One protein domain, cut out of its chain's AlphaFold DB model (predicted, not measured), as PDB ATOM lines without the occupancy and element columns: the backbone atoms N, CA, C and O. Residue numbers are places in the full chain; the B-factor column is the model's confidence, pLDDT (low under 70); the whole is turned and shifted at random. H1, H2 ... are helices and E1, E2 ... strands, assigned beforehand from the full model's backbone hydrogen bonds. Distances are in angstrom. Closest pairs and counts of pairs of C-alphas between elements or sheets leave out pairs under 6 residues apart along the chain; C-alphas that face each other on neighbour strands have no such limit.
ATOM      1  N   THR A  47     181.865 208.886 311.192       94.75
ATOM      2  CA  THR A  47     182.595 209.944 310.492       94.75
ATOM      3  C   THR A  47     183.285 210.827 311.513       94.75
ATOM      4  O   THR A  47     182.615 211.406 312.359       94.75
ATOM      5  N   ILE A  48     184.601 210.951 311.410       95.12
ATOM      6  CA  ILE A  48     185.413 211.882 312.189       95.12
ATOM      7  C   ILE A  48     185.751 213.052 311.266       95.12
ATOM      8  O   ILE A  48     186.308 212.839 310.191       95.12
ATOM      9  N   GLU A  49     185.413 214.275 311.659       94.12
ATOM     10  CA  GLU A  49     185.822 215.495 310.968       94.12
ATOM     11  C   GLU A  49     186.616 216.407 311.902       94.12
ATOM     12  O   GLU A  49     186.254 216.607 313.060       94.12
ATOM     13  N   ILE A  50     187.666 217.017 311.362       92.75
ATOM     14  CA  ILE A  50     188.412 218.089 312.007       92.75
ATOM     15  C   ILE A  50     188.363 219.300 311.093       92.75
ATOM     16  O   ILE A  50     188.660 219.203 309.903       92.75
ATOM     17  N   ARG A  51     187.991 220.441 311.662       90.75
ATOM     18  CA  ARG A  51     187.987 221.745 310.999       90.75
ATOM     19  C   ARG A  51     188.895 222.666 311.799       90.75
ATOM     20  O   ARG A  51     188.523 223.074 312.895       90.75
ATOM     21  N   ALA A  52     190.079 222.941 311.281       86.69
ATOM     22  CA  ALA A  52     191.036 223.850 311.888       86.69
ATOM     23  C   ALA A  52     191.066 225.173 311.125       86.69
ATOM     24  O   ALA A  52     190.933 225.208 309.901       86.69
ATOM     25  N   SER A  53     191.238 226.246 311.881       83.38
ATOM     26  CA  SER A  53     191.521 227.602 311.420       83.38
ATOM     27  C   SER A  53     192.557 228.222 312.358       83.38
ATOM     28  O   SER A  53     192.754 227.690 313.452       83.38
ATOM     29  N   GLU A  54     193.133 229.373 312.005       77.38
ATOM     30  CA  GLU A  54     194.054 230.103 312.898       77.38
ATOM     31  C   GLU A  54     193.501 230.322 314.322       77.38
ATOM     32  O   GLU A  54     194.250 230.336 315.297       77.38
ATOM     33  N   ALA A  55     192.184 230.509 314.460       82.06
ATOM     34  CA  ALA A  55     191.560 230.881 315.730       82.06
ATOM     35  C   ALA A  55     191.068 229.686 316.563       82.06
ATOM     36  O   ALA A  55     190.961 229.781 317.787       82.06
ATOM     37  N   GLU A  56     190.685 228.588 315.914       89.06
ATOM     38  CA  GLU A  56     190.049 227.456 316.585       89.06
ATOM     39  C   GLU A  56     190.148 226.156 315.793       89.06
ATOM     40  O   GLU A  56     190.136 226.148 314.558       89.06
ATOM     41  N   GLN A  57     190.132 225.049 316.533       91.62
ATOM     42  CA  GLN A  57     190.011 223.702 316.006       91.62
ATOM     43  C   GLN A  57     188.718 223.058 316.497       91.62
ATOM     44  O   GLN A  57     188.432 223.003 317.694       91.62
ATOM     45  N   THR A  58     187.918 222.561 315.563       94.69
ATOM     46  CA  THR A  58     186.656 221.884 315.845       94.69
ATOM     47  C   THR A  58     186.748 220.418 315.462       94.69
ATOM     48  O   THR A  58     187.151 220.085 314.351       94.69
ATOM     49  N   TYR A  59     186.327 219.559 316.380       96.06
ATOM     50  CA  TYR A  59     186.279 218.111 316.257       96.06
ATOM     51  C   TYR A  59     184.811 217.701 316.194       96.06
ATOM     52  O   TYR A  59     184.043 218.050 317.090       96.06
ATOM     53  N   LEU A  60     184.403 216.985 315.151       97.19
ATOM     54  CA  LEU A  60     183.040 216.487 314.975       97.19
ATOM     55  C   LEU A  60     183.083 214.984 314.758       97.19
ATOM     56  O   LEU A  60     183.858 214.486 313.946       97.19
ATOM     57  N   ILE A  61     182.218 214.261 315.453       97.31
ATOM     58  CA  ILE A  61     182.069 212.822 315.301       97.31
ATOM     59  C   ILE A  61     180.602 212.552 315.016       97.31
ATOM     60  O   ILE A  61     179.734 212.848 315.837       97.31
ATOM     61  N   THR A  62     180.326 212.017 313.832       96.44
ATOM     62  CA  THR A  62     178.987 211.598 313.417       96.44
ATOM     63  C   THR A  62     178.868 210.090 313.562       96.44
ATOM     64  O   THR A  62     179.675 209.352 312.994       96.44
ATOM     65  N   THR A  63     177.871 209.630 314.312       95.50
ATOM     66  CA  THR A  63     177.575 208.205 314.479       95.50
ATOM     67  C   THR A  63     177.057 207.589 313.173       95.50
ATOM     68  O   THR A  63     176.567 208.319 312.302       95.50
ATOM     69  N   PRO A  64     177.099 206.253 313.027       92.44
ATOM     70  CA  PRO A  64     176.444 205.535 311.925       92.44
ATOM     71  C   PRO A  64     174.972 205.924 311.704       92.44
ATOM     72  O   PRO A  64     174.474 205.933 310.578       92.44
ATOM     73  N   GLU A  65     174.268 206.281 312.780       91.00
ATOM     74  CA  GLU A  65     172.861 206.697 312.782       91.00
ATOM     75  C   GLU A  65     172.663 208.171 312.387       91.00
ATOM     76  O   GLU A  65     171.526 208.620 312.220       91.00
ATOM     77  N   GLY A  66     173.751 208.931 312.223       92.06
ATOM     78  CA  GLY A  66     173.743 210.328 311.788       92.06
ATOM     79  C   GLY A  66     173.706 211.364 312.914       92.06
ATOM     80  O   GLY A  66     173.551 212.555 312.625       92.06
ATOM     81  N   GLN A  67     173.841 210.955 314.182       94.94
ATOM     82  CA  GLN A  67     173.942 211.896 315.301       94.94
ATOM     83  C   GLN A  67     175.350 212.479 315.378       94.94
ATOM     84  O   GLN A  67     176.319 211.737 315.286       94.94
ATOM     85  N   THR A  68     175.472 213.793 315.576       97.12
ATOM     86  CA  THR A  68     176.783 214.451 315.687       97.12
ATOM     87  C   THR A  68     177.068 214.908 317.114       97.12
ATOM     88  O   THR A  68     176.273 215.645 317.700       97.12
ATOM     89  N   VAL A  69     178.238 214.533 317.628       97.94
ATOM     90  CA  VAL A  69     178.860 215.095 318.834       97.94
ATOM     91  C   VAL A  69     180.040 215.953 318.398       97.94
ATOM     92  O   VAL A  69     180.762 215.589 317.472       97.94
ATOM     93  N   GLY A  70     180.233 217.104 319.037       96.81
ATOM     94  CA  GLY A  70     181.310 218.016 318.672       96.81
ATOM     95  C   GLY A  70     182.004 218.630 319.873       96.81
ATOM     96  O   GLY A  70     181.389 218.829 320.919       96.81
ATOM     97  N   ALA A  71     183.270 218.980 319.699       97.75
ATOM     98  CA  ALA A  71     184.035 219.781 320.640       97.75
ATOM     99  C   ALA A  71     184.852 220.836 319.896       97.75
ATOM    100  O   ALA A  71     185.224 220.658 318.737       97.75
ATOM    101  N   ARG A  72     185.134 221.944 320.578       96.12
ATOM    102  CA  ARG A  72     186.009 223.014 320.091       96.12
ATOM    103  C   ARG A  72     187.205 223.172 321.017       96.12
ATOM    104  O   ARG A  72     187.036 223.081 322.234       96.12
ATOM    105  N   ALA A  73     188.357 223.477 320.443       95.19
ATOM    106  CA  ALA A  73     189.562 223.909 321.129       95.19
ATOM    107  C   ALA A  73     190.017 225.264 320.571       95.19
ATOM    108  O   ALA A  73     189.966 225.490 319.362       95.19
ATOM    109  N   ALA A  74     190.406 226.179 321.453       93.56
ATOM    110  CA  ALA A  74     190.976 227.477 321.105       93.56
ATOM    111  C   ALA A  74     191.772 228.019 322.298       93.56
ATOM    112  O   ALA A  74     191.329 227.894 323.442       93.56
ATOM    113  N   GLU A  75     192.924 228.638 322.033       88.25
ATOM    114  CA  GLU A  75     193.749 229.320 323.048       88.25
ATOM    115  C   GLU A  75     194.080 228.439 324.279       88.25
ATOM    116  O   GLU A  75     194.106 228.910 325.417       88.25
ATOM    117  N   GLY A  76     194.310 227.136 324.065       87.69
ATOM    118  CA  GLY A  76     194.627 226.171 325.128       87.69
ATOM    119  C   GLY A  76     193.441 225.767 326.016       87.69
ATOM    120  O   GLY A  76     193.633 225.137 327.058       87.69
ATOM    121  N   ALA A  77     192.212 226.124 325.636       94.50
ATOM    122  CA  ALA A  77     190.985 225.689 326.289       94.50
ATOM    123  C   ALA A  77     190.108 224.886 325.324       94.50
ATOM    124  O   ALA A  77     190.088 225.139 324.122       94.50
ATOM    125  N   SER A  78     189.321 223.955 325.864       97.31
ATOM    126  CA  SER A  78     188.371 223.158 325.086       97.31
ATOM    127  C   SER A  78     187.009 223.060 325.758       97.31
ATOM    128  O   SER A  78     186.884 223.157 326.982       97.31
ATOM    129  N   ALA A  79     185.974 222.879 324.942       97.94
ATOM    130  CA  ALA A  79     184.599 222.730 325.393       97.94
ATOM    131  C   ALA A  79     183.796 221.833 324.448       97.94
ATOM    132  O   ALA A  79     183.986 221.865 323.229       97.94
ATOM    133  N   LEU A  80     182.850 221.087 325.021       97.88
ATOM    134  CA  LEU A  80     181.831 220.381 324.255       97.88
ATOM    135  C   LEU A  80     180.913 221.400 323.562       97.88
ATOM    136  O   LEU A  80     180.573 222.441 324.127       97.88
ATOM    137  N   MET A  81     180.519 221.105 322.330       97.19
ATOM    138  CA  MET A  81     179.569 221.913 321.576       97.19
ATOM    139  C   MET A  81     178.135 221.506 321.899       97.19
ATOM    140  O   MET A  81     177.835 220.330 322.093       97.19
ATOM    141  N   ASP A  82     177.216 222.469 321.841       95.94
ATOM    142  CA  ASP A  82     175.789 222.158 321.837       95.94
ATOM    143  C   ASP A  82     175.430 221.295 320.616       95.94
ATOM    144  O   ASP A  82     175.797 221.613 319.480       95.94
ATOM    145  N   GLN A  83     174.643 220.238 320.832       92.44
ATOM    146  CA  GLN A  83     174.287 219.269 319.789       92.44
ATOM    147  C   GLN A  83     173.697 219.903 318.511       92.44
ATOM    148  O   GLN A  83     174.142 219.543 317.419       92.44
ATOM    149  N   PRO A  84     172.763 220.881 318.565       95.12
ATOM    150  CA  PRO A  84     172.257 221.517 317.347       95.12
ATOM    151  C   PRO A  84     173.346 222.251 316.557       95.12
ATOM    152  O   PRO A  84     173.293 222.288 315.329       95.12
ATOM    153  N   ARG A  85     174.342 222.822 317.249       94.44
ATOM    154  CA  ARG A  85     175.474 223.506 316.617       94.44
ATOM    155  C   ARG A  85     176.416 222.499 315.962       94.44
ATOM    156  O   ARG A  85     176.820 222.726 314.827       94.44
ATOM    157  N   ALA A  86     176.728 221.398 316.646       95.06
ATOM    158  CA  ALA A  86     177.548 220.324 316.088       95.06
ATOM    159  C   ALA A  86     176.901 219.727 314.825       95.06
ATOM    160  O   ALA A  86     177.554 219.624 313.789       95.06
ATOM    161  N   GLN A  87     175.596 219.436 314.873       94.31
ATOM    162  CA  GLN A  87     174.856 218.900 313.728       94.31
ATOM    163  C   GLN A  87     174.803 219.881 312.551       94.31
ATOM    164  O   GLN A  87     174.937 219.468 311.399       94.31
ATOM    165  N   ALA A  88     174.594 221.174 312.826       93.50
ATOM    166  CA  ALA A  88     174.603 222.199 311.787       93.50
ATOM    167  C   ALA A  88     175.969 222.265 311.093       93.50
ATOM    168  O   ALA A  88     176.018 222.271 309.868       93.50
ATOM    169  N   LEU A  89     177.057 222.230 311.868       91.38
ATOM    170  CA  LEU A  89     178.413 222.295 311.334       91.38
ATOM    171  C   LEU A  89     178.780 221.045 310.520       91.38
ATOM    172  O   LEU A  89     179.346 221.177 309.442       91.38
ATOM    173  N   ALA A  90     178.403 219.843 310.969       90.38
ATOM    174  CA  ALA A  90     178.631 218.607 310.210       90.38
ATOM    175  C   ALA A  90     177.834 218.548 308.892       90.38
ATOM    176  O   ALA A  90     178.240 217.885 307.939       90.38
ATOM    177  N   ALA A  91     176.698 219.248 308.814       89.12
ATOM    178  CA  ALA A  91     175.922 219.367 307.581       89.12
ATOM    179  C   ALA A  91     176.529 220.371 306.586       89.12
ATOM    180  O   ALA A  91     176.178 220.344 305.402       89.12
ATOM    181  N   GLU A  92     177.419 221.261 307.038       86.44
ATOM    182  CA  GLU A  92     178.120 222.169 306.141       86.44
ATOM    183  C   GLU A  92     179.092 221.381 305.262       86.44
ATOM    184  O   GLU A  92     179.850 220.545 305.774       86.44
ATOM    185  N   PRO A  93     179.108 221.647 303.944       75.25
ATOM    186  CA  PRO A  93     180.050 220.990 303.058       75.25
ATOM    187  C   PRO A  93     181.487 221.278 303.511       75.25
ATOM    188  O   PRO A  93     181.750 222.354 304.057       75.25
ATOM    189  N   PRO A  94     182.420 220.342 303.267       69.12
ATOM    190  CA  PRO A  94     183.827 220.577 303.543       69.12
ATOM    191  C   PRO A  94     184.283 221.880 302.881       69.12
ATOM    192  O   PRO A  94     183.886 222.128 301.731       69.12
ATOM    193  N   PRO A  95     185.106 222.696 303.566       63.06
ATOM    194  CA  PRO A  95     185.746 223.829 302.924       63.06
ATOM    195  C   PRO A  95     186.518 223.290 301.718       63.06
ATOM    196  O   PRO A  95     187.305 222.344 301.819       63.06
ATOM    197  N   ARG A  96     186.178 223.819 300.544       60.16
ATOM    198  CA  ARG A  96     186.896 223.522 299.309       60.16
ATOM    199  C   ARG A  96     187.976 224.576 299.175       60.16
ATOM    200  O   ARG A  96     187.646 225.756 299.286       60.16
ATOM    201  N   SER A  97     189.195 224.146 298.875       55.69
ATOM    202  CA  SER A  97     190.187 225.027 298.267       55.69
ATOM    203  C   SER A  97     189.524 225.689 297.054       55.69
ATOM    204  O   SER A  97     188.761 225.050 296.318       55.69
ATOM    205  N   SER A  98     189.719 226.991 296.906       50.94
ATOM    206  CA  SER A  98     189.049 227.828 295.902       50.94
ATOM    207  C   SER A  98     189.416 227.466 294.452       50.94
ATOM    208  O   SER A  98     188.768 227.950 293.522       50.94
ATOM    209  N   GLU A  99     190.369 226.553 294.256       52.97
ATOM    210  CA  GLU A  99     190.860 226.074 292.967       52.97
ATOM    211  C   GLU A  99     190.859 224.535 292.918       52.97
ATOM    212  O   GLU A  99     191.196 223.861 293.893       52.97
ATOM    213  N   GLU A 100     190.443 223.956 291.783       57.66
ATOM    214  CA  GLU A 100     190.627 222.524 291.525       57.66
ATOM    215  C   GLU A 100     192.127 222.246 291.448       57.66
ATOM    216  O   GLU A 100     192.787 222.560 290.458       57.66
ATOM    217  N   VAL A 101     192.661 221.683 292.527       64.19
ATOM    218  CA  VAL A 101     194.085 221.415 292.655       64.19
ATOM    219  C   VAL A 101     194.460 220.254 291.716       64.19
ATOM    220  O   VAL A 101     193.836 219.188 291.797       64.19
ATOM    221  N   PRO A 102     195.421 220.423 290.787       69.50
ATOM    222  CA  PRO A 102     195.767 219.374 289.836       69.50
ATOM    223  C   PRO A 102     196.359 218.152 290.551       69.50
ATOM    224  O   PRO A 102     197.120 218.281 291.507       69.50
ATOM    225  N   GLU A 103     196.013 216.950 290.079       78.31
ATOM    226  CA  GLU A 103     196.598 215.700 290.580       78.31
ATOM    227  C   GLU A 103     198.102 215.676 290.265       78.31
ATOM    228  O   GLU A 103     198.493 215.661 289.096       78.31
ATOM    229  N   ILE A 104     198.935 215.635 291.306       82.94
ATOM    230  CA  ILE A 104     200.397 215.499 291.189       82.94
ATOM    231  C   ILE A 104     200.794 214.023 291.274       82.94
ATOM    232  O   ILE A 104     201.715 213.566 290.591       82.94
ATOM    233  N   MET A 105     200.100 213.248 292.109       81.31
ATOM    234  CA  MET A 105     200.380 211.829 292.306       81.31
ATOM    235  C   MET A 105     199.090 211.041 292.520       81.31
ATOM    236  O   MET A 105     198.231 211.426 293.309       81.31
ATOM    237  N   SER A 106     199.008 209.861 291.908       88.69
ATOM    238  CA  SER A 106     198.048 208.834 292.299       88.69
ATOM    239  C   SER A 106     198.704 207.459 292.406       88.69
ATOM    240  O   SER A 106     199.571 207.079 291.617       88.69
ATOM    241  N   LEU A 107     198.282 206.700 293.415       86.75
ATOM    242  CA  LEU A 107     198.681 205.319 293.648       86.75
ATOM    243  C   LEU A 107     197.423 204.462 293.741       86.75
ATOM    244  O   LEU A 107     196.539 204.722 294.555       86.75
ATOM    245  N   ARG A 108     197.351 203.418 292.912       89.94
ATOM    246  CA  ARG A 108     196.242 202.460 292.910       89.94
ATOM    247  C   ARG A 108     196.795 201.049 292.990       89.94
ATOM    248  O   ARG A 108     197.494 200.602 292.081       89.94
ATOM    249  N   VAL A 109     196.452 200.346 294.059       82.69
ATOM    250  CA  VAL A 109     196.712 198.914 294.233       82.69
ATOM    251  C   VAL A 109     195.410 198.231 294.672       82.69
ATOM    252  O   VAL A 109     194.466 198.908 295.083       82.69
ATOM    253  N   PRO A 110     195.269 196.903 294.540       82.81
ATOM    254  CA  PRO A 110     194.053 196.223 294.974       82.81
ATOM    255  C   PRO A 110     193.690 196.572 296.424       82.81
ATOM    256  O   PRO A 110     194.476 196.355 297.334       82.81
ATOM    257  N   GLY A 111     192.496 197.134 296.626       74.75
ATOM    258  CA  GLY A 111     192.003 197.501 297.953       74.75
ATOM    259  C   GLY A 111     192.522 198.824 298.527       74.75
ATOM    260  O   GLY A 111     192.044 199.210 299.589       74.75
ATOM    261  N   PHE A 112     193.403 199.547 297.832       83.88
ATOM    262  CA  PHE A 112     193.911 200.847 298.271       83.88
ATOM    263  C   PHE A 112     194.053 201.825 297.099       83.88
ATOM    264  O   PHE A 112     194.660 201.523 296.069       83.88
ATOM    265  N   GLU A 113     193.516 203.027 297.269       84.25
ATOM    266  CA  GLU A 113     193.685 204.138 296.337       84.25
ATOM    267  C   GLU A 113     194.086 205.393 297.108       84.25
ATOM    268  O   GLU A 113     193.448 205.744 298.095       84.25
ATOM    269  N   MET A 114     195.116 206.083 296.634       85.12
ATOM    270  CA  MET A 114     195.550 207.376 297.150       85.12
ATOM    271  C   MET A 114     195.717 208.351 295.991       85.12
ATOM    272  O   MET A 114     196.256 207.992 294.943       85.12
ATOM    273  N   THR A 115     195.249 209.577 296.182       84.31
ATOM    274  CA  THR A 115     195.393 210.695 295.249       84.31
ATOM    275  C   THR A 115     195.892 211.908 296.021       84.31
ATOM    276  O   THR A 115     195.378 212.201 297.099       84.31
ATOM    277  N   ILE A 116     196.892 212.586 295.472       81.88
ATOM    278  CA  ILE A 116     197.485 213.805 296.014       81.88
ATOM    279  C   ILE A 116     197.389 214.874 294.928       81.88
ATOM    280  O   ILE A 116     197.881 214.678 293.812       81.88
ATOM    281  N   GLY A 117     196.751 215.989 295.262       78.19
ATOM    282  CA  GLY A 117     196.721 217.203 294.461       78.19
ATOM    283  C   GLY A 117     197.469 218.326 295.167       78.19
ATOM    284  O   GLY A 117     197.386 218.462 296.387       78.19
ATOM    285  N   GLY A 118     198.197 219.120 294.392       70.75
ATOM    286  CA  GLY A 118     198.889 220.333 294.834       70.75
ATOM    287  C   GLY A 118     199.095 221.278 293.650       70.75
ATOM    288  O   GLY A 118     199.021 220.856 292.495       70.75
ATOM    289  N   THR A 119     199.367 222.549 293.910       62.03
ATOM    290  CA  THR A 119     199.851 223.494 292.893       62.03
ATOM    291  C   THR A 119     201.328 223.779 293.145       62.03
ATOM    292  O   THR A 119     201.668 224.353 294.169       62.03
ATOM    293  N   GLU A 120     202.211 223.376 292.226       52.09
ATOM    294  CA  GLU A 120     203.673 223.549 292.365       52.09
ATOM    295  C   GLU A 120     204.163 224.969 292.002       52.09
ATOM    296  O   GLU A 120     205.337 225.279 292.194       52.09
ATOM    297  N   ASP A 121     203.298 225.828 291.449       46.72
ATOM    298  CA  ASP A 121     203.741 226.987 290.658       46.72
ATOM    299  C   ASP A 121     203.791 228.344 291.383       46.72
ATOM    300  O   ASP A 121     204.372 229.278 290.828       46.72
ATOM    301  N   ASP A 122     203.294 228.485 292.615       41.88
ATOM    302  CA  ASP A 122     203.356 229.766 293.324       41.88
ATOM    303  C   ASP A 122     204.142 229.640 294.627       41.88
ATOM    304  O   ASP A 122     203.700 229.063 295.612       41.88
ATOM    305  N   ALA A 123     205.338 230.229 294.628       38.66
ATOM    306  CA  ALA A 123     206.298 230.244 295.732       38.66
ATOM    307  C   ALA A 123     205.823 231.011 296.993       38.66
ATOM    308  O   ALA A 123     206.653 231.621 297.667       38.66
ATOM    309  N   ASN A 124     204.515 231.069 297.268       46.97
ATOM    310  CA  ASN A 124     203.910 231.848 298.349       46.97
ATOM    311  C   ASN A 124     202.573 231.295 298.924       46.97
ATOM    312  O   ASN A 124     201.907 232.058 299.619       46.97
ATOM    313  N   GLY A 125     202.162 230.044 298.684       49.91
ATOM    314  CA  GLY A 125     201.013 229.459 299.409       49.91
ATOM    315  C   GLY A 125     200.647 228.055 298.920       49.91
ATOM    316  O   GLY A 125     200.242 227.889 297.768       49.91
ATOM    317  N   GLU A 126     200.833 227.034 299.759       60.19
ATOM    318  CA  GLU A 126     200.760 225.626 299.359       60.19
ATOM    319  C   GLU A 126     199.371 225.034 299.652       60.19
ATOM    320  O   GLU A 126     199.111 224.421 300.684       60.19
ATOM    321  N   ASN A 127     198.449 225.173 298.694       66.00
ATOM    322  CA  ASN A 127     197.160 224.480 298.747       66.00
ATOM    323  C   ASN A 127     197.334 222.993 298.407       66.00
ATOM    324  O   ASN A 127     197.733 222.633 297.295       66.00
ATOM    325  N   GLY A 128     197.003 222.118 299.361       72.12
ATOM    326  CA  GLY A 128     197.213 220.675 299.263       72.12
ATOM    327  C   GLY A 128     195.939 219.871 299.504       72.12
ATOM    328  O   GLY A 128     195.181 220.123 300.440       72.12
ATOM    329  N   GLN A 129     195.716 218.846 298.683       78.56
ATOM    330  CA  GLN A 129     194.639 217.879 298.872       78.56
ATOM    331  C   GLN A 129     195.181 216.453 298.855       78.56
ATOM    332  O   GLN A 129     195.854 216.035 297.917       78.56
ATOM    333  N   VAL A 130     194.804 215.664 299.858       82.19
ATOM    334  CA  VAL A 130     195.050 214.222 299.898       82.19
ATOM    335  C   VAL A 130     193.722 213.497 300.056       82.19
ATOM    336  O   VAL A 130     192.935 213.788 300.952       82.19
ATOM    337  N   ALA A 131     193.473 212.516 299.197       84.25
ATOM    338  CA  ALA A 131     192.336 211.615 299.307       84.25
ATOM    339  C   ALA A 131     192.827 210.167 299.310       84.25
ATOM    340  O   ALA A 131     193.539 209.745 298.398       84.25
ATOM    341  N   MET A 132     192.424 209.392 300.313       84.25
ATOM    342  CA  MET A 132     192.753 207.975 300.451       84.25
ATOM    343  C   MET A 132     191.484 207.142 300.620       84.25
ATOM    344  O   MET A 132     190.570 207.510 301.356       84.25
ATOM    345  N   ARG A 133     191.431 205.990 299.952       81.94
ATOM    346  CA  ARG A 133     190.347 205.005 300.017       81.94
ATOM    347  C   ARG A 133     190.929 203.636 300.315       81.94
ATOM    348  O   ARG A 133     191.837 203.188 299.619       81.94
ATOM    349  N   ILE A 134     190.354 202.949 301.297       80.75
ATOM    350  CA  ILE A 134     190.850 201.661 301.790       80.75
ATOM    351  C   ILE A 134     189.709 200.628 301.770       80.75
ATOM    352  O   ILE A 134     188.526 200.957 301.917       80.75
ATOM    353  N   GLY A 135     190.045 199.368 301.485       77.94
ATOM    354  CA  GLY A 135     189.138 198.216 301.485       77.94
ATOM    355  C   GLY A 135     188.018 198.263 300.447       77.94
ATOM    356  O   GLY A 135     186.933 197.726 300.682       77.94
ATOM    357  N   GLY A 136     188.259 198.917 299.307       72.50
ATOM    358  CA  GLY A 136     187.238 199.142 298.278       72.50
ATOM    359  C   GLY A 136     186.299 200.312 298.590       72.50
ATOM    360  O   GLY A 136     185.171 200.325 298.105       72.50
ATOM    361  N   GLY A 137     186.756 201.277 299.398       72.81
ATOM    362  CA  GLY A 137     186.002 202.484 299.752       72.81
ATOM    363  C   GLY A 137     185.146 202.343 301.010       72.81
ATOM    364  O   GLY A 137     184.232 203.138 301.202       72.81
ATOM    365  N   ARG A 138     185.421 201.339 301.854       77.31
ATOM    366  CA  ARG A 138     184.757 201.194 303.161       77.31
ATOM    367  C   ARG A 138     185.220 202.266 304.134       77.31
ATOM    368  O   ARG A 138     184.400 202.813 304.857       77.31
ATOM    369  N   GLN A 139     186.507 202.590 304.066       82.38
ATOM    370  CA  GLN A 139     187.084 203.732 304.743       82.38
ATOM    371  C   GLN A 139     187.579 204.736 303.706       82.38
ATOM    372  O   GLN A 139     188.188 204.363 302.694       82.38
ATOM    373  N   ASN A 140     187.297 206.011 303.946       85.75
ATOM    374  CA  ASN A 140     187.749 207.098 303.091       85.75
ATOM    375  C   ASN A 140     188.235 208.267 303.945       85.75
ATOM    376  O   ASN A 140     187.497 208.752 304.804       85.75
ATOM    377  N   ILE A 141     189.461 208.699 303.672       87.12
ATOM    378  CA  ILE A 141     190.158 209.794 304.340       87.12
ATOM    379  C   ILE A 141     190.324 210.918 303.323       87.12
ATOM    380  O   ILE A 141     190.787 210.691 302.205       87.12
ATOM    381  N   VAL A 142     189.937 212.127 303.705       85.44
ATOM    382  CA  VAL A 142     190.133 213.348 302.925       85.44
ATOM    383  C   VAL A 142     190.839 214.350 303.813       85.44
ATOM    384  O   VAL A 142     190.396 214.588 304.931       85.44
ATOM    385  N   VAL A 143     191.913 214.930 303.300       84.62
ATOM    386  CA  VAL A 143     192.664 216.014 303.923       84.62
ATOM    387  C   VAL A 143     192.728 217.148 302.912       84.62
ATOM    388  O   VAL A 143     193.171 216.937 301.786       84.62
ATOM    389  N   ASN A 144     192.283 218.332 303.310       80.94
ATOM    390  CA  ASN A 144     192.473 219.566 302.561       80.94
ATOM    391  C   ASN A 144     193.228 220.540 303.467       80.94
ATOM    392  O   ASN A 144     192.792 220.777 304.593       80.94
ATOM    393  N   ALA A 145     194.321 221.098 302.972       76.00
ATOM    394  CA  ALA A 145     195.017 222.219 303.581       76.00
ATOM    395  C   ALA A 145     194.929 223.406 302.616       76.00
ATOM    396  O   ALA A 145     195.162 223.254 301.414       76.00
ATOM    397  N   ASP A 146     194.520 224.548 303.146       71.38
ATOM    398  CA  ASP A 146     194.487 225.833 302.465       71.38
ATOM    399  C   ASP A 146     195.339 226.786 303.305       71.38
ATOM    400  O   ASP A 146     194.946 227.133 304.418       71.38
ATOM    401  N   GLU A 147     196.537 227.109 302.820       58.25
ATOM    402  CA  GLU A 147     197.481 228.011 303.503       58.25
ATOM    403  C   GLU A 147     197.213 229.491 303.178       58.25
ATOM    404  O   GLU A 147     197.952 230.380 303.592       58.25
ATOM    405  N   GLY A 148     196.161 229.793 302.409       54.72
ATOM    406  CA  GLY A 148     195.930 231.147 301.924       54.72
ATOM    407  C   GLY A 148     197.026 231.637 300.963       54.72
ATOM    408  O   GLY A 148     198.096 231.056 300.786       54.72
ATOM    409  N   GLY A 149     196.733 232.727 300.252       48.81
ATOM    410  CA  GLY A 149     197.719 233.395 299.398       48.81
ATOM    411  C   GLY A 149     198.616 234.355 300.193       48.81
ATOM    412  O   GLY A 149     198.290 234.728 301.321       48.81
ATOM    413  N   PRO A 150     199.710 234.872 299.602       44.22
ATOM    414  CA  PRO A 150     200.580 235.832 300.277       44.22
ATOM    415  C   PRO A 150     199.807 237.076 300.737       44.22
ATOM    416  O   PRO A 150     199.408 237.917 299.927       44.22
ATOM    417  N   GLY A 151     199.663 237.225 302.056       50.03
ATOM    418  CA  GLY A 151     198.955 238.336 302.698       50.03
ATOM    419  C   GLY A 151     197.531 238.018 303.163       50.03
ATOM    420  O   GLY A 151     196.893 238.912 303.721       50.03
ATOM    421  N   GLU A 152     197.053 236.788 302.971       50.19
ATOM    422  CA  GLU A 152     195.820 236.280 303.574       50.19
ATOM    423  C   GLU A 152     196.185 235.374 304.760       50.19
ATOM    424  O   GLU A 152     197.041 234.511 304.638       50.19
ATOM    425  N   ALA A 153     195.597 235.643 305.927       50.09
ATOM    426  CA  ALA A 153     195.854 234.943 307.191       50.09
ATOM    427  C   ALA A 153     194.738 233.921 307.460       50.09
ATOM    428  O   ALA A 153     194.108 233.906 308.511       50.09
ATOM    429  N   ASP A 154     194.385 233.154 306.435       59.72
ATOM    430  CA  ASP A 154     193.219 232.277 306.476       59.72
ATOM    431  C   ASP A 154     193.662 230.812 306.363       59.72
ATOM    432  O   ASP A 154     193.051 230.039 305.628       59.72
ATOM    433  N   ASP A 155     194.688 230.434 307.139       66.44
ATOM    434  CA  ASP A 155     195.131 229.044 307.278       66.44
ATOM    435  C   ASP A 155     193.957 228.185 307.741       66.44
ATOM    436  O   ASP A 155     193.375 228.390 308.818       66.44
ATOM    437  N   ARG A 156     193.577 227.215 306.911       76.75
ATOM    438  CA  ARG A 156     192.477 226.291 307.183       76.75
ATOM    439  C   ARG A 156     192.891 224.880 306.826       76.75
ATOM    440  O   ARG A 156     193.281 224.586 305.702       76.75
ATOM    441  N   ALA A 157     192.690 223.968 307.768       81.94
ATOM    442  CA  ALA A 157     192.833 222.545 307.511       81.94
ATOM    443  C   ALA A 157     191.507 221.829 307.749       81.94
ATOM    444  O   ALA A 157     190.765 222.107 308.694       81.94
ATOM    445  N   TYR A 158     191.207 220.877 306.881       85.81
ATOM    446  CA  TYR A 158     190.048 220.018 306.986       85.81
ATOM    447  C   TYR A 158     190.472 218.569 306.845       85.81
ATOM    448  O   TYR A 158     191.059 218.184 305.836       85.81
ATOM    449  N   VAL A 159     190.110 217.754 307.829       89.44
ATOM    450  CA  VAL A 159     190.232 216.301 307.746       89.44
ATOM    451  C   VAL A 159     188.867 215.677 307.893       89.44
ATOM    452  O   VAL A 159     188.080 216.078 308.745       89.44
ATOM    453  N   ARG A 160     188.597 214.661 307.082       91.06
ATOM    454  CA  ARG A 160     187.434 213.802 307.227       91.06
ATOM    455  C   ARG A 160     187.802 212.355 307.012       91.06
ATOM    456  O   ARG A 160     188.232 211.973 305.928       91.06
ATOM    457  N   ILE A 161     187.533 211.548 308.025       90.56
ATOM    458  CA  ILE A 161     187.642 210.098 308.003       90.56
ATOM    459  C   ILE A 161     186.220 209.557 308.056       90.56
ATOM    460  O   ILE A 161     185.453 209.885 308.951       90.56
ATOM    461  N   THR A 162     185.844 208.749 307.077       90.94
ATOM    462  CA  THR A 162     184.530 208.095 307.006       90.94
ATOM    463  C   THR A 162     184.711 206.594 307.085       90.94
ATOM    464  O   THR A 162     185.680 206.081 306.525       90.94
ATOM    465  N   GLY A 163     183.775 205.914 307.750       88.75
ATOM    466  CA  GLY A 163     183.842 204.470 307.958       88.75
ATOM    467  C   GLY A 163     184.833 204.073 309.049       88.75
ATOM    468  O   GLY A 163     185.418 203.006 308.951       88.75
ATOM    469  N   ALA A 164     185.064 204.934 310.046       89.25
ATOM    470  CA  ALA A 164     185.825 204.564 311.237       89.25
ATOM    471  C   ALA A 164     184.984 203.639 312.134       89.25
ATOM    472  O   ALA A 164     183.766 203.804 312.227       89.25
ATOM    473  N   ASP A 165     185.612 202.668 312.786       89.12
ATOM    474  CA  ASP A 165     184.957 201.876 313.828       89.12
ATOM    475  C   ASP A 165     184.978 202.604 315.187       89.12
ATOM    476  O   ASP A 165     185.524 203.701 315.333       89.12
ATOM    477  N   ALA A 166     184.317 202.011 316.181       90.81
ATOM    478  CA  ALA A 166     184.203 202.590 317.516       90.81
ATOM    479  C   ALA A 166     185.551 202.684 318.249       90.81
ATOM    480  O   ALA A 166     185.740 203.608 319.038       90.81
ATOM    481  N   ASP A 167     186.479 201.757 318.004       90.69
ATOM    482  CA  ASP A 167     187.782 201.744 318.673       90.69
ATOM    483  C   ASP A 167     188.677 202.857 318.132       90.69
ATOM    484  O   ASP A 167     189.228 203.625 318.921       90.69
ATOM    485  N   ALA A 168     188.691 203.055 316.811       89.50
ATOM    486  CA  ALA A 168     189.354 204.189 316.178       89.50
ATOM    487  C   ALA A 168     188.806 205.535 316.683       89.50
ATOM    488  O   ALA A 168     189.562 206.485 316.869       89.50
ATOM    489  N   VAL A 169     187.496 205.634 316.947       94.50
ATOM    490  CA  VAL A 169     186.898 206.842 317.542       94.50
ATOM    491  C   VAL A 169     187.367 207.056 318.983       94.50
ATOM    492  O   VAL A 169     187.658 208.191 319.362       94.50
ATOM    493  N   ARG A 170     187.447 205.994 319.796       94.75
ATOM    494  CA  ARG A 170     187.953 206.093 321.174       94.75
ATOM    495  C   ARG A 170     189.405 206.548 321.205       94.75
ATOM    496  O   ARG A 170     189.731 207.455 321.964       94.75
ATOM    497  N   GLU A 171     190.241 205.934 320.376       93.38
ATOM    498  CA  GLU A 171     191.656 206.277 320.231       93.38
ATOM    499  C   GLU A 171     191.814 207.724 319.765       93.38
ATOM    500  O   GLU A 171     192.472 208.515 320.435       93.38
ATOM    501  N   PHE A 172     191.098 208.110 318.708       94.38
ATOM    502  CA  PHE A 172     191.080 209.480 318.208       94.38
ATOM    503  C   PHE A 172     190.745 210.513 319.294       94.38
ATOM    504  O   PHE A 172     191.419 211.534 319.409       94.38
ATOM    505  N   ILE A 173     189.702 210.264 320.094       94.31
ATOM    506  CA  ILE A 173     189.320 211.174 321.181       94.31
ATOM    507  C   ILE A 173     190.407 211.216 322.259       94.31
ATOM    508  O   ILE A 173     190.699 212.295 322.770       94.31
ATOM    509  N   ALA A 174     190.990 210.072 322.618       93.38
ATOM    510  CA  ALA A 174     192.010 209.985 323.660       93.38
ATOM    511  C   ALA A 174     193.316 210.704 323.273       93.38
ATOM    512  O   ALA A 174     193.964 211.293 324.139       93.38
ATOM    513  N   GLU A 175     193.675 210.681 321.989       93.81
ATOM    514  CA  GLU A 175     194.892 211.298 321.445       93.81
ATOM    515  C   GLU A 175     194.699 212.750 320.972       93.81
ATOM    516  O   GLU A 175     195.649 213.391 320.526       93.81
ATOM    517  N   ALA A 176     193.488 213.309 321.076       91.06
ATOM    518  CA  ALA A 176     193.231 214.703 320.726       91.06
ATOM    519  C   ALA A 176     193.837 215.657 321.775       91.06
ATOM    520  O   ALA A 176     193.150 216.074 322.709       91.06
ATOM    521  N   ASP A 177     195.115 216.012 321.600       90.56
ATOM    522  CA  ASP A 177     195.920 216.817 322.539       90.56
ATOM    523  C   ASP A 177     195.318 218.198 322.866       90.56
ATOM    524  O   ASP A 177     195.465 218.704 323.981       90.56
ATOM    525  N   GLU A 178     194.590 218.800 321.922       92.00
ATOM    526  CA  GLU A 178     193.927 220.102 322.107       92.00
ATOM    527  C   GLU A 178     192.625 220.002 322.926       92.00
ATOM    528  O   GLU A 178     192.059 221.004 323.381       92.00
ATOM    529  N   ILE A 179     192.122 218.782 323.138       95.38
ATOM    530  CA  ILE A 179     190.912 218.510 323.906       95.38
ATOM    531  C   ILE A 179     191.299 218.030 325.300       95.38
ATOM    532  O   ILE A 179     192.000 217.047 325.499       95.38
ATOM    533  N   SER A 180     190.791 218.727 326.311       97.00
ATOM    534  CA  SER A 180     191.082 218.404 327.702       97.00
ATOM    535  C   SER A 180     190.478 217.047 328.085       97.00
ATOM    536  O   SER A 180     189.388 216.712 327.609       97.00
ATOM    537  N   PRO A 181     191.089 216.296 329.022       97.38
ATOM    538  CA  PRO A 181     190.601 214.967 329.405       97.38
ATOM    539  C   PRO A 181     189.138 214.942 329.871       97.38
ATOM    540  O   PRO A 181     188.425 213.960 329.677       97.38
ATOM    541  N   SER A 182     188.656 216.032 330.478       97.56
ATOM    542  CA  SER A 182     187.254 216.147 330.886       97.56
ATOM    543  C   SER A 182     186.302 216.288 329.699       97.56
ATOM    544  O   SER A 182     185.176 215.799 329.780       97.56
ATOM    545  N   VAL A 183     186.712 216.956 328.618       97.94
ATOM    546  CA  VAL A 183     185.924 217.076 327.383       97.94
ATOM    547  C   VAL A 183     186.011 215.784 326.575       97.94
ATOM    548  O   VAL A 183     184.977 215.326 326.104       97.94
ATOM    549  N   GLN A 184     187.183 215.142 326.509       98.00
ATOM    550  CA  GLN A 184     187.343 213.808 325.913       98.00
ATOM    551  C   GLN A 184     186.360 212.801 326.538       98.00
ATOM    552  O   GLN A 184     185.591 212.151 325.831       98.00
ATOM    553  N   ALA A 185     186.298 212.745 327.875       98.00
ATOM    554  CA  ALA A 185     185.358 211.882 328.592       98.00
ATOM    555  C   ALA A 185     183.883 212.217 328.291       98.00
ATOM    556  O   ALA A 185     183.069 211.315 328.113       98.00
ATOM    557  N   GLN A 186     183.531 213.505 328.193       97.88
ATOM    558  CA  GLN A 186     182.173 213.925 327.819       97.88
ATOM    559  C   GLN A 186     181.815 213.502 326.391       97.88
ATOM    560  O   GLN A 186     180.704 213.039 326.161       97.88
ATOM    561  N   MET A 187     182.746 213.624 325.443       97.81
ATOM    562  CA  MET A 187     182.523 213.178 324.066       97.81
ATOM    563  C   MET A 187     182.260 211.672 324.003       97.81
ATOM    564  O   MET A 187     181.309 211.257 323.349       97.81
ATOM    565  N   LEU A 188     183.054 210.863 324.716       97.62
ATOM    566  CA  LEU A 188     182.845 209.413 324.799       97.62
ATOM    567  C   LEU A 188     181.475 209.067 325.388       97.62
ATOM    568  O   LEU A 188     180.771 208.226 324.831       97.62
ATOM    569  N   ALA A 189     181.068 209.750 326.460       97.50
ATOM    570  CA  ALA A 189     179.762 209.550 327.080       97.50
ATOM    571  C   ALA A 189     178.598 209.888 326.129       97.50
ATOM    572  O   ALA A 189     177.676 209.087 325.982       97.50
ATOM    573  N   GLU A 190     178.656 211.026 325.430       96.50
ATOM    574  CA  GLU A 190     177.626 211.436 324.458       96.50
ATOM    575  C   GLU A 190     177.550 210.497 323.243       96.50
ATOM    576  O   GLU A 190     176.483 210.314 322.657       96.50
ATOM    577  N   LEU A 191     178.670 209.871 322.875       95.88
ATOM    578  CA  LEU A 191     178.735 208.872 321.806       95.88
ATOM    579  C   LEU A 191     178.342 207.458 322.269       95.88
ATOM    580  O   LEU A 191     178.195 206.571 321.429       95.88
ATOM    581  N   GLY A 192     178.182 207.230 323.578       95.88
ATOM    582  CA  GLY A 192     177.947 205.900 324.148       95.88
ATOM    583  C   GLY A 192     179.153 204.960 324.020       95.88
ATOM    584  O   GLY A 192     178.971 203.757 323.837       95.88
TER     585      GLY A 192
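What this domain is: This is residues 47 to 192 of the 194 residues of an uncharacterized protein of Alphaproteobacteria bacterium (UniProt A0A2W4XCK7). One broad, twisted wall of nine antiparallel strands bears its helices near one end: H1 crosses one face over E3 and E2, H3 runs along the opposite face over E4 and E3, and H2 packs on H3 as a helical hairpin. Strands E9 to E5 have no named helix on them, and a long link leads from H1 to E5 at the far edge. The printed part has 146 residues, with nine named strands and three named helices in the order E1 E2 E3 E4 H1 E5 E6 E7 E8 E9 H2 H3; the sheet runs E4 E3 E2 E1 E9 E8 E7 E6 E5. The class is mixed, and the whole is compact, with a radius of gyration of the C-alphas of 16.3 A and spans of 46 by 43 by 25 A.

How they stand to each other: E1, residues 47 to 53, E2, 57 to 62, E3, 68 to 74, and E4, 77 to 80, form a meander, each strand the antiparallel neighbour of the one before. N 49 and O 60 are 2.8 A apart, N 59 and O 71 2.8 A, and N 72 and O 79 2.9 A, within hydrogen-bond range. H1, residues 83 to 91, is on the sheet at a height of 8.1 A, across the strands at 89 degrees to E3 on the local plane; it is over E3 and, only just, with 3 C-alphas, over E2. Its closest C-alphas to E3 are those of Ala 86 and Gly 70, 5.1 A apart. E5, residues 103 to 109, E6, 112 to 118, E7, 128 to 134, E8, 139 to 146, and E9, 156 to 164, form a second meander. Within range are N 107 and O 114, 2.8 A, N 115 and O 131, 2.8 A, N 130 and O 143, 2.8 A, and N 142 and O 160, 2.8 A. E9 and E1 are neighbours, one from each meander, antiparallel at 173 degrees, with N 50 and O 159 within hydrogen-bond range at 2.8 A. H2, residues 166 to 174, is on the sheet, its Val 169 and Ile 48 of E1 having C-alphas 7.5 A apart. H3, residues 181 to 191, touches H2 at a shallow tilt of 23 degrees, opposite ways; the closest C-alphas are those of Ile 173 and Gln 184, 5.8 A. H3 is over E4 and E3 at a height of 8.0 A, along the strands at 16 degrees to E4 on the local plane; the C-alphas of Leu 80 and Val 183 come within 6.1 A. H1 and H3 lie on opposite faces of the sheet; the arrangement is one of three layers, helices on both faces of a sheet, with H2 and H3 on one face and H1 on the other. In H1, H2 and H3 every O i to N i+4 pair is within hydrogen-bond range.

Where its parts are: E1 begins at C-alpha 47, (182.595, 209.944, 310.492). E8 is 23.4 A long, E9 23.1 A and H3 15.4 A. E5 begins at C-alpha 103, (196.598, 215.700, 290.580), and H3 ends at C-alpha 191, (178.735, 208.872, 321.806).

The domain as a whole: The two C-alphas farthest apart are those of Asp 121 and Gly 192, 47.2 A. The printed part has no cut; H1 to E5 is the long link. The pLDDT is under 70 at residues 94 to 102, 119 to 127 and 147 to 155.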